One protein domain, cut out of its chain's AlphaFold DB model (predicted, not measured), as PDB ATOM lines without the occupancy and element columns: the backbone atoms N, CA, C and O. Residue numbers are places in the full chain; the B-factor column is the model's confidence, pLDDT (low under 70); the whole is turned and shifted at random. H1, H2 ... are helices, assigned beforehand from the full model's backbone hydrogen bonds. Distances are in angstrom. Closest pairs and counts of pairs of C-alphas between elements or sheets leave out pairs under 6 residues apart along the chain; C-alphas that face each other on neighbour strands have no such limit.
ATOM      1  N   LYS A   4      43.654  24.831  39.116       82.81
ATOM      2  CA  LYS A   4      45.008  25.387  39.156       82.81
ATOM      3  C   LYS A   4      45.062  26.866  38.745       82.81
ATOM      4  O   LYS A   4      45.731  27.636  39.415       82.81
ATOM      5  N   LEU A   5      44.347  27.284  37.694       81.56
ATOM      6  CA  LEU A   5      44.341  28.683  37.232       81.56
ATOM      7  C   LEU A   5      43.615  29.603  38.219       81.56
ATOM      8  O   LEU A   5      44.135  30.661  38.563       81.56
ATOM      9  N   SER A   6      42.459  29.174  38.727       79.88
ATOM     10  CA  SER A   6      41.718  29.925  39.746       79.88
ATOM     11  C   SER A   6      42.508  30.035  41.053       79.88
ATOM     12  O   SER A   6      42.550  31.105  41.653       79.88
ATOM     13  N   ALA A   7      43.196  28.964  41.465       85.62
ATOM     14  CA  ALA A   7      44.065  28.982  42.638       85.62
ATOM     15  C   ALA A   7      45.261  29.934  42.463       85.62
ATOM     16  O   ALA A   7      45.590  30.672  43.387       85.62
ATOM     17  N   VAL A   8      45.878  29.966  41.276       89.69
ATOM     18  CA  VAL A   8      46.970  30.904  40.965       89.69
ATOM     19  C   VAL A   8      46.477  32.352  40.990       89.69
ATOM     20  O   VAL A   8      47.138  33.202  41.584       89.69
ATOM     21  N   ALA A   9      45.308  32.638  40.411       82.69
ATOM     22  CA  ALA A   9      44.712  33.974  40.443       82.69
ATOM     23  C   ALA A   9      44.389  34.424  41.879       82.69
ATOM     24  O   ALA A   9      44.712  35.549  42.259       82.69
ATOM     25  N   ALA A  10      43.819  33.534  42.697       86.88
ATOM     26  CA  ALA A  10      43.533  33.805  44.104       86.88
ATOM     27  C   ALA A  10      44.815  34.044  44.919       86.88
ATOM     28  O   ALA A  10      44.877  34.982  45.710       86.88
ATOM     29  N   ALA A  11      45.857  33.238  44.699       93.00
ATOM     30  CA  ALA A  11      47.145  33.413  45.362       93.00
ATOM     31  C   ALA A  11      47.797  34.756  44.993       93.00
ATOM     32  O   ALA A  11      48.243  35.481  45.879       93.00
ATOM     33  N   LEU A  12      47.797  35.127  43.708       90.19
ATOM     34  CA  LEU A  12      48.289  36.428  43.245       90.19
ATOM     35  C   LEU A  12      47.514  37.589  43.872       90.19
ATOM     36  O   LEU A  12      48.132  38.532  44.367       90.19
ATOM     37  N   PHE A  13      46.181  37.504  43.897       89.00
ATOM     38  CA  PHE A  13      45.336  38.507  44.539       89.00
ATOM     39  C   PHE A  13      45.699  38.679  46.017       89.00
ATOM     40  O   PHE A  13      45.939  39.800  46.458       89.00
ATOM     41  N   LEU A  14      45.808  37.578  46.769       93.94
ATOM     42  CA  LEU A  14      46.137  37.615  48.195       93.94
ATOM     43  C   LEU A  14      47.534  38.182  48.466       93.94
ATOM     44  O   LEU A  14      47.706  38.918  49.433       93.94
ATOM     45  N   VAL A  15      48.520  37.880  47.616       94.75
ATOM     46  CA  VAL A  15      49.877  38.432  47.743       94.75
ATOM     47  C   VAL A  15      49.873  39.943  47.522       94.75
ATOM     48  O   VAL A  15      50.391  40.680  48.359       94.75
ATOM     49  N   VAL A  16      49.270  40.418  46.428       89.19
ATOM     50  CA  VAL A  16      49.196  41.857  46.126       89.19
ATOM     51  C   VAL A  16      48.416  42.591  47.214       89.19
ATOM     52  O   VAL A  16      48.888  43.596  47.740       89.19
ATOM     53  N   PHE A  17      47.264  42.051  47.609       87.19
ATOM     54  CA  PHE A  17      46.451  42.601  48.686       87.19
ATOM     55  C   PHE A  17      47.223  42.659  50.009       87.19
ATOM     56  O   PHE A  17      47.246  43.701  50.658       87.19
ATOM     57  N   GLY A  18      47.908  41.578  50.387       89.50
ATOM     58  CA  GLY A  18      48.706  41.519  51.610       89.50
ATOM     59  C   GLY A  18      49.840  42.545  51.633       89.50
ATOM     60  O   GLY A  18      50.074  43.168  52.668       89.50
ATOM     61  N   ILE A  19      50.504  42.775  50.495       90.56
ATOM     62  CA  ILE A  19      51.538  43.812  50.360       90.56
ATOM     63  C   ILE A  19      50.938  45.204  50.574       90.56
ATOM     64  O   ILE A  19      51.495  45.993  51.335       90.56
ATOM     65  N   GLU A  20      49.814  45.514  49.929       84.19
ATOM     66  CA  GLU A  20      49.174  46.825  50.063       84.19
ATOM     67  C   GLU A  20      48.641  47.053  51.480       84.19
ATOM     68  O   GLU A  20      48.878  48.111  52.061       84.19
ATOM     69  N   VAL A  21      48.037  46.039  52.104       83.31
ATOM     70  CA  VAL A  21      47.613  46.097  53.511       83.31
ATOM     71  C   VAL A  21      48.805  46.322  54.442       83.31
ATOM     72  O   VAL A  21      48.731  47.171  55.326       83.31
ATOM     73  N   ALA A  22      49.928  45.633  54.229       86.06
ATOM     74  CA  ALA A  22      51.138  45.824  55.030       86.06
ATOM     75  C   ALA A  22      51.779  47.213  54.834       86.06
ATOM     76  O   ALA A  22      52.474  47.708  55.726       86.06
ATOM     77  N   ARG A  23      51.554  47.857  53.681       84.50
ATOM     78  CA  ARG A  23      52.000  49.231  53.394       84.50
ATOM     79  C   ARG A  23      51.136  50.295  54.059       84.50
ATOM     80  O   ARG A  23      51.634  51.403  54.270       84.50
ATOM     81  N   ILE A  24      49.887  49.988  54.418       80.38
ATOM     82  CA  ILE A  24      49.028  50.892  55.192       80.38
ATOM     83  C   ILE A  24      49.618  51.005  56.604       80.38
ATOM     84  O   ILE A  24      49.325  50.225  57.509       80.38
ATOM     85  N   ARG A  25      50.507  51.984  56.801       65.00
ATOM     86  CA  ARG A  25      51.057  52.297  58.121       65.00
ATOM     87  C   ARG A  25      49.955  52.898  58.994       65.00
ATOM     88  O   ARG A  25      49.452  53.975  58.703       65.00
ATOM     89  N   TYR A  26      49.617  52.160  60.050       63.34
ATOM     90  CA  TYR A  26      48.777  52.499  61.201       63.34
ATOM     91  C   TYR A  26      48.367  53.976  61.332       63.34
ATOM     92  O   TYR A  26      49.130  54.783  61.855       63.34
ATOM     93  N   ASN A  27      47.119  54.279  60.962       60.28
ATOM     94  CA  ASN A  27      46.179  54.993  61.831       60.28
ATOM     95  C   ASN A  27      44.748  54.828  61.278       60.28
ATOM     96  O   ASN A  27      44.311  55.600  60.433       60.28
ATOM     97  N   PHE A  28      44.008  53.815  61.743       63.84
ATOM     98  CA  PHE A  28      42.567  53.690  61.446       63.84
ATOM     99  C   PHE A  28      41.714  54.650  62.284       63.84
ATOM    100  O   PHE A  28      40.489  54.604  62.220       63.84
ATOM    101  N   THR A  29      42.347  55.516  63.078       69.06
ATOM    102  CA  THR A  29      41.668  56.622  63.741       69.06
ATOM    103  C   THR A  29      41.190  57.575  62.649       69.06
ATOM    104  O   THR A  29      42.043  58.127  61.947       69.06
ATOM    105  N   PRO A  30      39.872  57.768  62.456       64.94
ATOM    106  CA  PRO A  30      39.378  58.654  61.418       64.94
ATOM    107  C   PRO A  30      39.876  60.070  61.712       64.94
ATOM    108  O   PRO A  30      39.383  60.742  62.617       64.94
ATOM    109  N   SER A  31      40.889  60.523  60.977       70.12
ATOM    110  CA  SER A  31      41.171  61.948  60.873       70.12
ATOM    111  C   SER A  31      40.025  62.601  60.099       70.12
ATOM    112  O   SER A  31      39.296  61.925  59.365       70.12
ATOM    113  N   SER A  32      39.822  63.908  60.281       79.50
ATOM    114  CA  SER A  32      38.777  64.629  59.550       79.50
ATOM    115  C   SER A  32      38.920  64.361  58.049       79.50
ATOM    116  O   SER A  32      39.939  64.705  57.446       79.50
ATOM    117  N   GLN A  33      37.914  63.733  57.447       78.19
ATOM    118  CA  GLN A  33      37.937  63.425  56.025       78.19
ATOM    119  C   GLN A  33      37.509  64.661  55.239       78.19
ATOM    120  O   GLN A  33      36.388  65.148  55.382       78.19
ATOM    121  N   ASN A  34      38.392  65.164  54.380       88.69
ATOM    122  CA  ASN A  34      38.040  66.224  53.447       88.69
ATOM    123  C   ASN A  34      37.499  65.610  52.148       88.69
ATOM    124  O   ASN A  34      38.247  65.345  51.207       88.69
ATOM    125  N   ILE A  35      36.185  65.378  52.103       90.88
ATOM    126  CA  ILE A  35      35.509  64.761  50.951       90.88
ATOM    127  C   ILE A  35      35.699  65.583  49.667       90.88
ATOM    128  O   ILE A  35      35.893  65.009  48.596       90.88
ATOM    129  N   ALA A  36      35.728  66.917  49.764       93.69
ATOM    130  CA  ALA A  36      35.961  67.785  48.609       93.69
ATOM    131  C   ALA A  36      37.371  67.586  48.023       93.69
ATOM    132  O   ALA A  36      37.549  67.498  46.805       93.69
ATOM    133  N   GLN A  37      38.380  67.444  48.885       92.31
ATOM    134  CA  GLN A  37      39.741  67.136  48.454       92.31
ATOM    135  C   GLN A  37      39.841  65.729  47.849       92.31
ATOM    136  O   GLN A  37      40.507  65.546  46.834       92.31
ATOM    137  N   ILE A  38      39.160  64.735  48.423       90.38
ATOM    138  CA  ILE A  38      39.137  63.376  47.865       90.38
ATOM    139  C   ILE A  38      38.522  63.394  46.462       90.38
ATOM    140  O   ILE A  38      39.138  62.885  45.529       90.38
ATOM    141  N   GLY A  39      37.369  64.047  46.287       90.31
ATOM    142  CA  GLY A  39      36.705  64.165  44.989       90.31
ATOM    143  C   GLY A  39      37.589  64.836  43.934       90.31
ATOM    144  O   GLY A  39      37.804  64.279  42.861       90.31
ATOM    145  N   THR A  40      38.183  65.986  44.258       95.81
ATOM    146  CA  THR A  40      39.098  66.686  43.333       95.81
ATOM    147  C   THR A  40      40.351  65.869  43.009       95.81
ATOM    148  O   THR A  40      40.843  65.916  41.883       95.81
ATOM    149  N   THR A  41      40.854  65.073  43.954       94.50
ATOM    150  CA  THR A  41      42.025  64.221  43.712       94.50
ATOM    151  C   THR A  41      41.670  62.995  42.858       94.50
ATOM    152  O   THR A  41      42.462  62.626  41.989       94.50
ATOM    153  N   LEU A  42      40.487  62.397  43.050       92.88
ATOM    154  CA  LEU A  42      39.989  61.261  42.259       92.88
ATOM    155  C   LEU A  42      39.730  61.640  40.799       92.88
ATOM    156  O   LEU A  42      40.192  60.936  39.911       92.88
ATOM    157  N   PHE A  43      39.072  62.775  40.547       92.69
ATOM    158  CA  PHE A  43      38.781  63.246  39.184       92.69
ATOM    159  C   PHE A  43      39.907  64.086  38.559       92.69
ATOM    160  O   PHE A  43      39.796  64.519  37.415       92.69
ATOM    161  N   GLY A  44      40.995  64.318  39.296       93.69
ATOM    162  CA  GLY A  44      42.200  64.987  38.813       93.69
ATOM    163  C   GLY A  44      43.370  64.012  38.726       93.69
ATOM    164  O   GLY A  44      43.526  63.275  37.754       93.69
ATOM    165  N   LYS A  45      44.203  63.994  39.775       94.88
ATOM    166  CA  LYS A  45      45.448  63.209  39.834       94.88
ATOM    167  C   LYS A  45      45.238  61.711  39.589       94.88
ATOM    168  O   LYS A  45      46.098  61.073  38.989       94.88
ATOM    169  N   TYR A  46      44.132  61.153  40.074       94.50
ATOM    170  CA  TYR A  46      43.848  59.719  40.007       94.50
ATOM    171  C   TYR A  46      42.767  59.348  38.988       94.50
ATOM    172  O   TYR A  46      42.264  58.232  39.047       94.50
ATOM    173  N   LEU A  47      42.464  60.218  38.018       94.31
ATOM    174  CA  LEU A  47      41.412  59.965  37.028       94.31
ATOM    175  C   LEU A  47      41.639  58.645  36.275       94.31
ATOM    176  O   LEU A  47      40.785  57.769  36.265       94.31
ATOM    177  N   ILE A  48      42.829  58.470  35.696       94.56
ATOM    178  CA  ILE A  48      43.176  57.265  34.927       94.56
ATOM    179  C   ILE A  48      43.111  55.989  35.787       94.56
ATOM    180  O   ILE A  48      42.432  55.046  35.383       94.56
ATOM    181  N   PRO A  49      43.779  55.900  36.958       91.25
ATOM    182  CA  PRO A  49      43.670  54.702  37.785       91.25
ATOM    183  C   PRO A  49      42.246  54.459  38.298       91.25
ATOM    184  O   PRO A  49      41.854  53.301  38.420       91.25
ATOM    185  N   PHE A  50      41.454  55.505  38.553       92.06
ATOM    186  CA  PHE A  50      40.048  55.366  38.929       92.06
ATOM    187  C   PHE A  50      39.213  54.717  37.812       92.06
ATOM    188  O   PHE A  50      38.478  53.766  38.075       92.06
ATOM    189  N   GLU A  51      39.394  55.141  36.561       93.12
ATOM    190  CA  GLU A  51      38.724  54.526  35.406       93.12
ATOM    191  C   GLU A  51      39.178  53.080  35.161       93.12
ATOM    192  O   GLU A  51      38.377  52.197  34.865       93.12
ATOM    193  N   LEU A  52      40.465  52.782  35.342       93.88
ATOM    194  CA  LEU A  52      40.953  51.405  35.222       93.88
ATOM    195  C   LEU A  52      40.332  50.483  36.279       93.88
ATOM    196  O   LEU A  52      40.002  49.336  35.973       93.88
ATOM    197  N   LEU A  53      40.129  50.976  37.503       92.38
ATOM    198  CA  LEU A  53      39.440  50.219  38.551       92.38
ATOM    199  C   LEU A  53      37.980  49.929  38.183       92.38
ATOM    200  O   LEU A  53      37.506  48.826  38.461       92.38
ATOM    201  N   SER A  54      37.281  50.864  37.531       91.69
ATOM    202  CA  SER A  54      35.899  50.649  37.080       91.69
ATOM    203  C   SER A  54      35.826  49.529  36.030       91.69
ATOM    204  O   SER A  54      34.995  48.626  36.144       91.69
ATOM    205  N   LEU A  55      36.765  49.498  35.078       94.94
ATOM    206  CA  LEU A  55      36.870  48.434  34.075       94.94
ATOM    207  C   LEU A  55      37.210  47.076  34.693       94.94
ATOM    208  O   LEU A  55      36.609  46.067  34.321       94.94
ATOM    209  N   ILE A  56      38.142  47.040  35.649       92.75
ATOM    210  CA  ILE A  56      38.489  45.811  36.377       92.75
ATOM    211  C   ILE A  56      37.264  45.275  37.121       92.75
ATOM    212  O   ILE A  56      37.020  44.068  37.100       92.75
ATOM    213  N   LEU A  57      36.470  46.154  37.737       93.50
ATOM    214  CA  LEU A  57      35.245  45.764  38.429       93.50
ATOM    215  C   LEU A  57      34.229  45.150  37.459       93.50
ATOM    216  O   LEU A  57      33.705  44.070  37.727       93.50
ATOM    217  N   VAL A  58      33.995  45.789  36.309       95.88
ATOM    218  CA  VAL A  58      33.097  45.268  35.267       95.88
ATOM    219  C   VAL A  58      33.581  43.910  34.755       95.88
ATOM    220  O   VAL A  58      32.803  42.960  34.699       95.88
ATOM    221  N   ALA A  59      34.871  43.781  34.440       93.44
ATOM    222  CA  ALA A  59      35.460  42.522  33.995       93.44
ATOM    223  C   ALA A  59      35.344  41.420  35.062       93.44
ATOM    224  O   ALA A  59      35.034  40.274  34.738       93.44
ATOM    225  N   GLY A  60      35.536  41.769  36.337       90.62
ATOM    226  CA  GLY A  60      35.368  40.859  37.467       90.62
ATOM    227  C   GLY A  60      33.930  40.363  37.612       90.62
ATOM    228  O   GLY A  60      33.711  39.167  37.796       90.62
ATOM    229  N   ILE A  61      32.947  41.254  37.459       93.19
ATOM    230  CA  ILE A  61      31.521  40.905  37.489       93.19
ATOM    231  C   ILE A  61      31.166  39.973  36.324       93.19
ATOM    232  O   ILE A  61      30.537  38.938  36.542       93.19
ATOM    233  N   ILE A  62      31.603  40.291  35.102       93.62
ATOM    234  CA  ILE A  62      31.382  39.440  33.920       93.62
ATOM    235  C   ILE A  62      32.015  38.061  34.126       93.62
ATOM    236  O   ILE A  62      31.372  37.044  33.876       93.62
ATOM    237  N   GLY A  63      33.255  38.014  34.618       87.50
ATOM    238  CA  GLY A  63      33.949  36.765  34.918       87.50
ATOM    239  C   GLY A  63      33.207  35.926  35.956       87.50
ATOM    240  O   GLY A  63      33.051  34.722  35.769       87.50
ATOM    241  N   MET A  64      32.693  36.559  37.014       87.94
ATOM    242  CA  MET A  64      31.892  35.892  38.040       87.94
ATOM    243  C   MET A  64      30.601  35.311  37.462       87.94
ATOM    244  O   MET A  64      30.346  34.128  37.667       87.94
ATOM    245  N   PHE A  65      29.834  36.084  36.690       89.25
ATOM    246  CA  PHE A  65      28.611  35.583  36.058       89.25
ATOM    247  C   PHE A  65      28.880  34.459  35.063       89.25
ATOM    248  O   PHE A  65      28.135  33.486  35.033       89.25
ATOM    249  N   TYR A  66      29.957  34.553  34.284       87.50
ATOM    250  CA  TYR A  66      30.350  33.484  33.371       87.50
ATOM    251  C   TYR A  66      30.709  32.192  34.117       87.50
ATOM    252  O   TYR A  66      30.357  31.106  33.672       87.50
ATOM    253  N   ILE A  67      31.397  32.291  35.257       81.75
ATOM    254  CA  ILE A  67      31.751  31.123  36.072       81.75
ATOM    255  C   ILE A  67      30.512  30.547  36.767       81.75
ATOM    256  O   ILE A  67      30.335  29.335  36.762       81.75
ATOM    257  N   ALA A  68      29.666  31.399  37.348       84.31
ATOM    258  CA  ALA A  68      28.481  30.986  38.096       84.31
ATOM    259  C   ALA A  68      27.352  30.459  37.197       84.31
ATOM    260  O   ALA A  68      26.602  29.587  37.615       84.31
ATOM    261  N   GLY A  69      27.231  30.980  35.973       78.75
ATOM    262  CA  GLY A  69      26.230  30.566  34.987       78.75
ATOM    263  C   GLY A  69      26.619  29.331  34.173       78.75
ATOM    264  O   GLY A  69      25.840  28.894  33.330       78.75
ATOM    265  N   ARG A  70      27.812  28.763  34.389       70.62
ATOM    266  CA  ARG A  70      28.143  27.438  33.861       70.62
ATOM    267  C   ARG A  70      27.480  26.386  34.742       70.62
ATOM    268  O   ARG A  70      28.015  26.022  35.783       70.62
TER     269      ARG A  70
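What this domain is: This is residues 4 to 70 of the 72 residues of an uncharacterized protein of Thermoplasmatales archaeon A-plasma (UniProt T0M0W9). Two long helices, H1 and H3, make the arms of an open U with an empty middle; the link of residues 24 to 34 and the short helix H2 form its closed end. The chain goes out along H1 and folds back along H3. The printed part has 67 residues with three named helices, in the order H1, H2, H3, and no named strand, all helix in class. It is only just extended, close to loose, with a radius of gyration of the C-alphas of 16.4 A and spans of 46 by 26 by 18 A.

Where its parts are: Find C-alpha 4 at (45.008, 25.387, 39.156); from there H1, residues 4 to 23, runs 28.6 A. Next comes H2, residues 35 to 42. H3, residues 47 to 68, runs 31.8 A and ends at C-alpha 68, (28.481, 30.986, 38.096).

How they stand to each other: H1 is apart from H2 and from H3. H2 and H3 are close but not clearly touching; look at their closest C-alphas, Leu 42 and Phe 50, 6.8 A apart. Their lines are about perpendicular, at 83 degrees. In H1, H2 and H3 every O i to N i+4 pair is within hydrogen-bond range.

The domain as a whole: The C-alphas farthest apart, of Ser 32 and Arg 70, are 46.4 A apart. The printed part has no cut. The link from H1 to H2 is long, and in it residues 25 to 30 have pLDDT under 70; the link from H2 to H3 is tight.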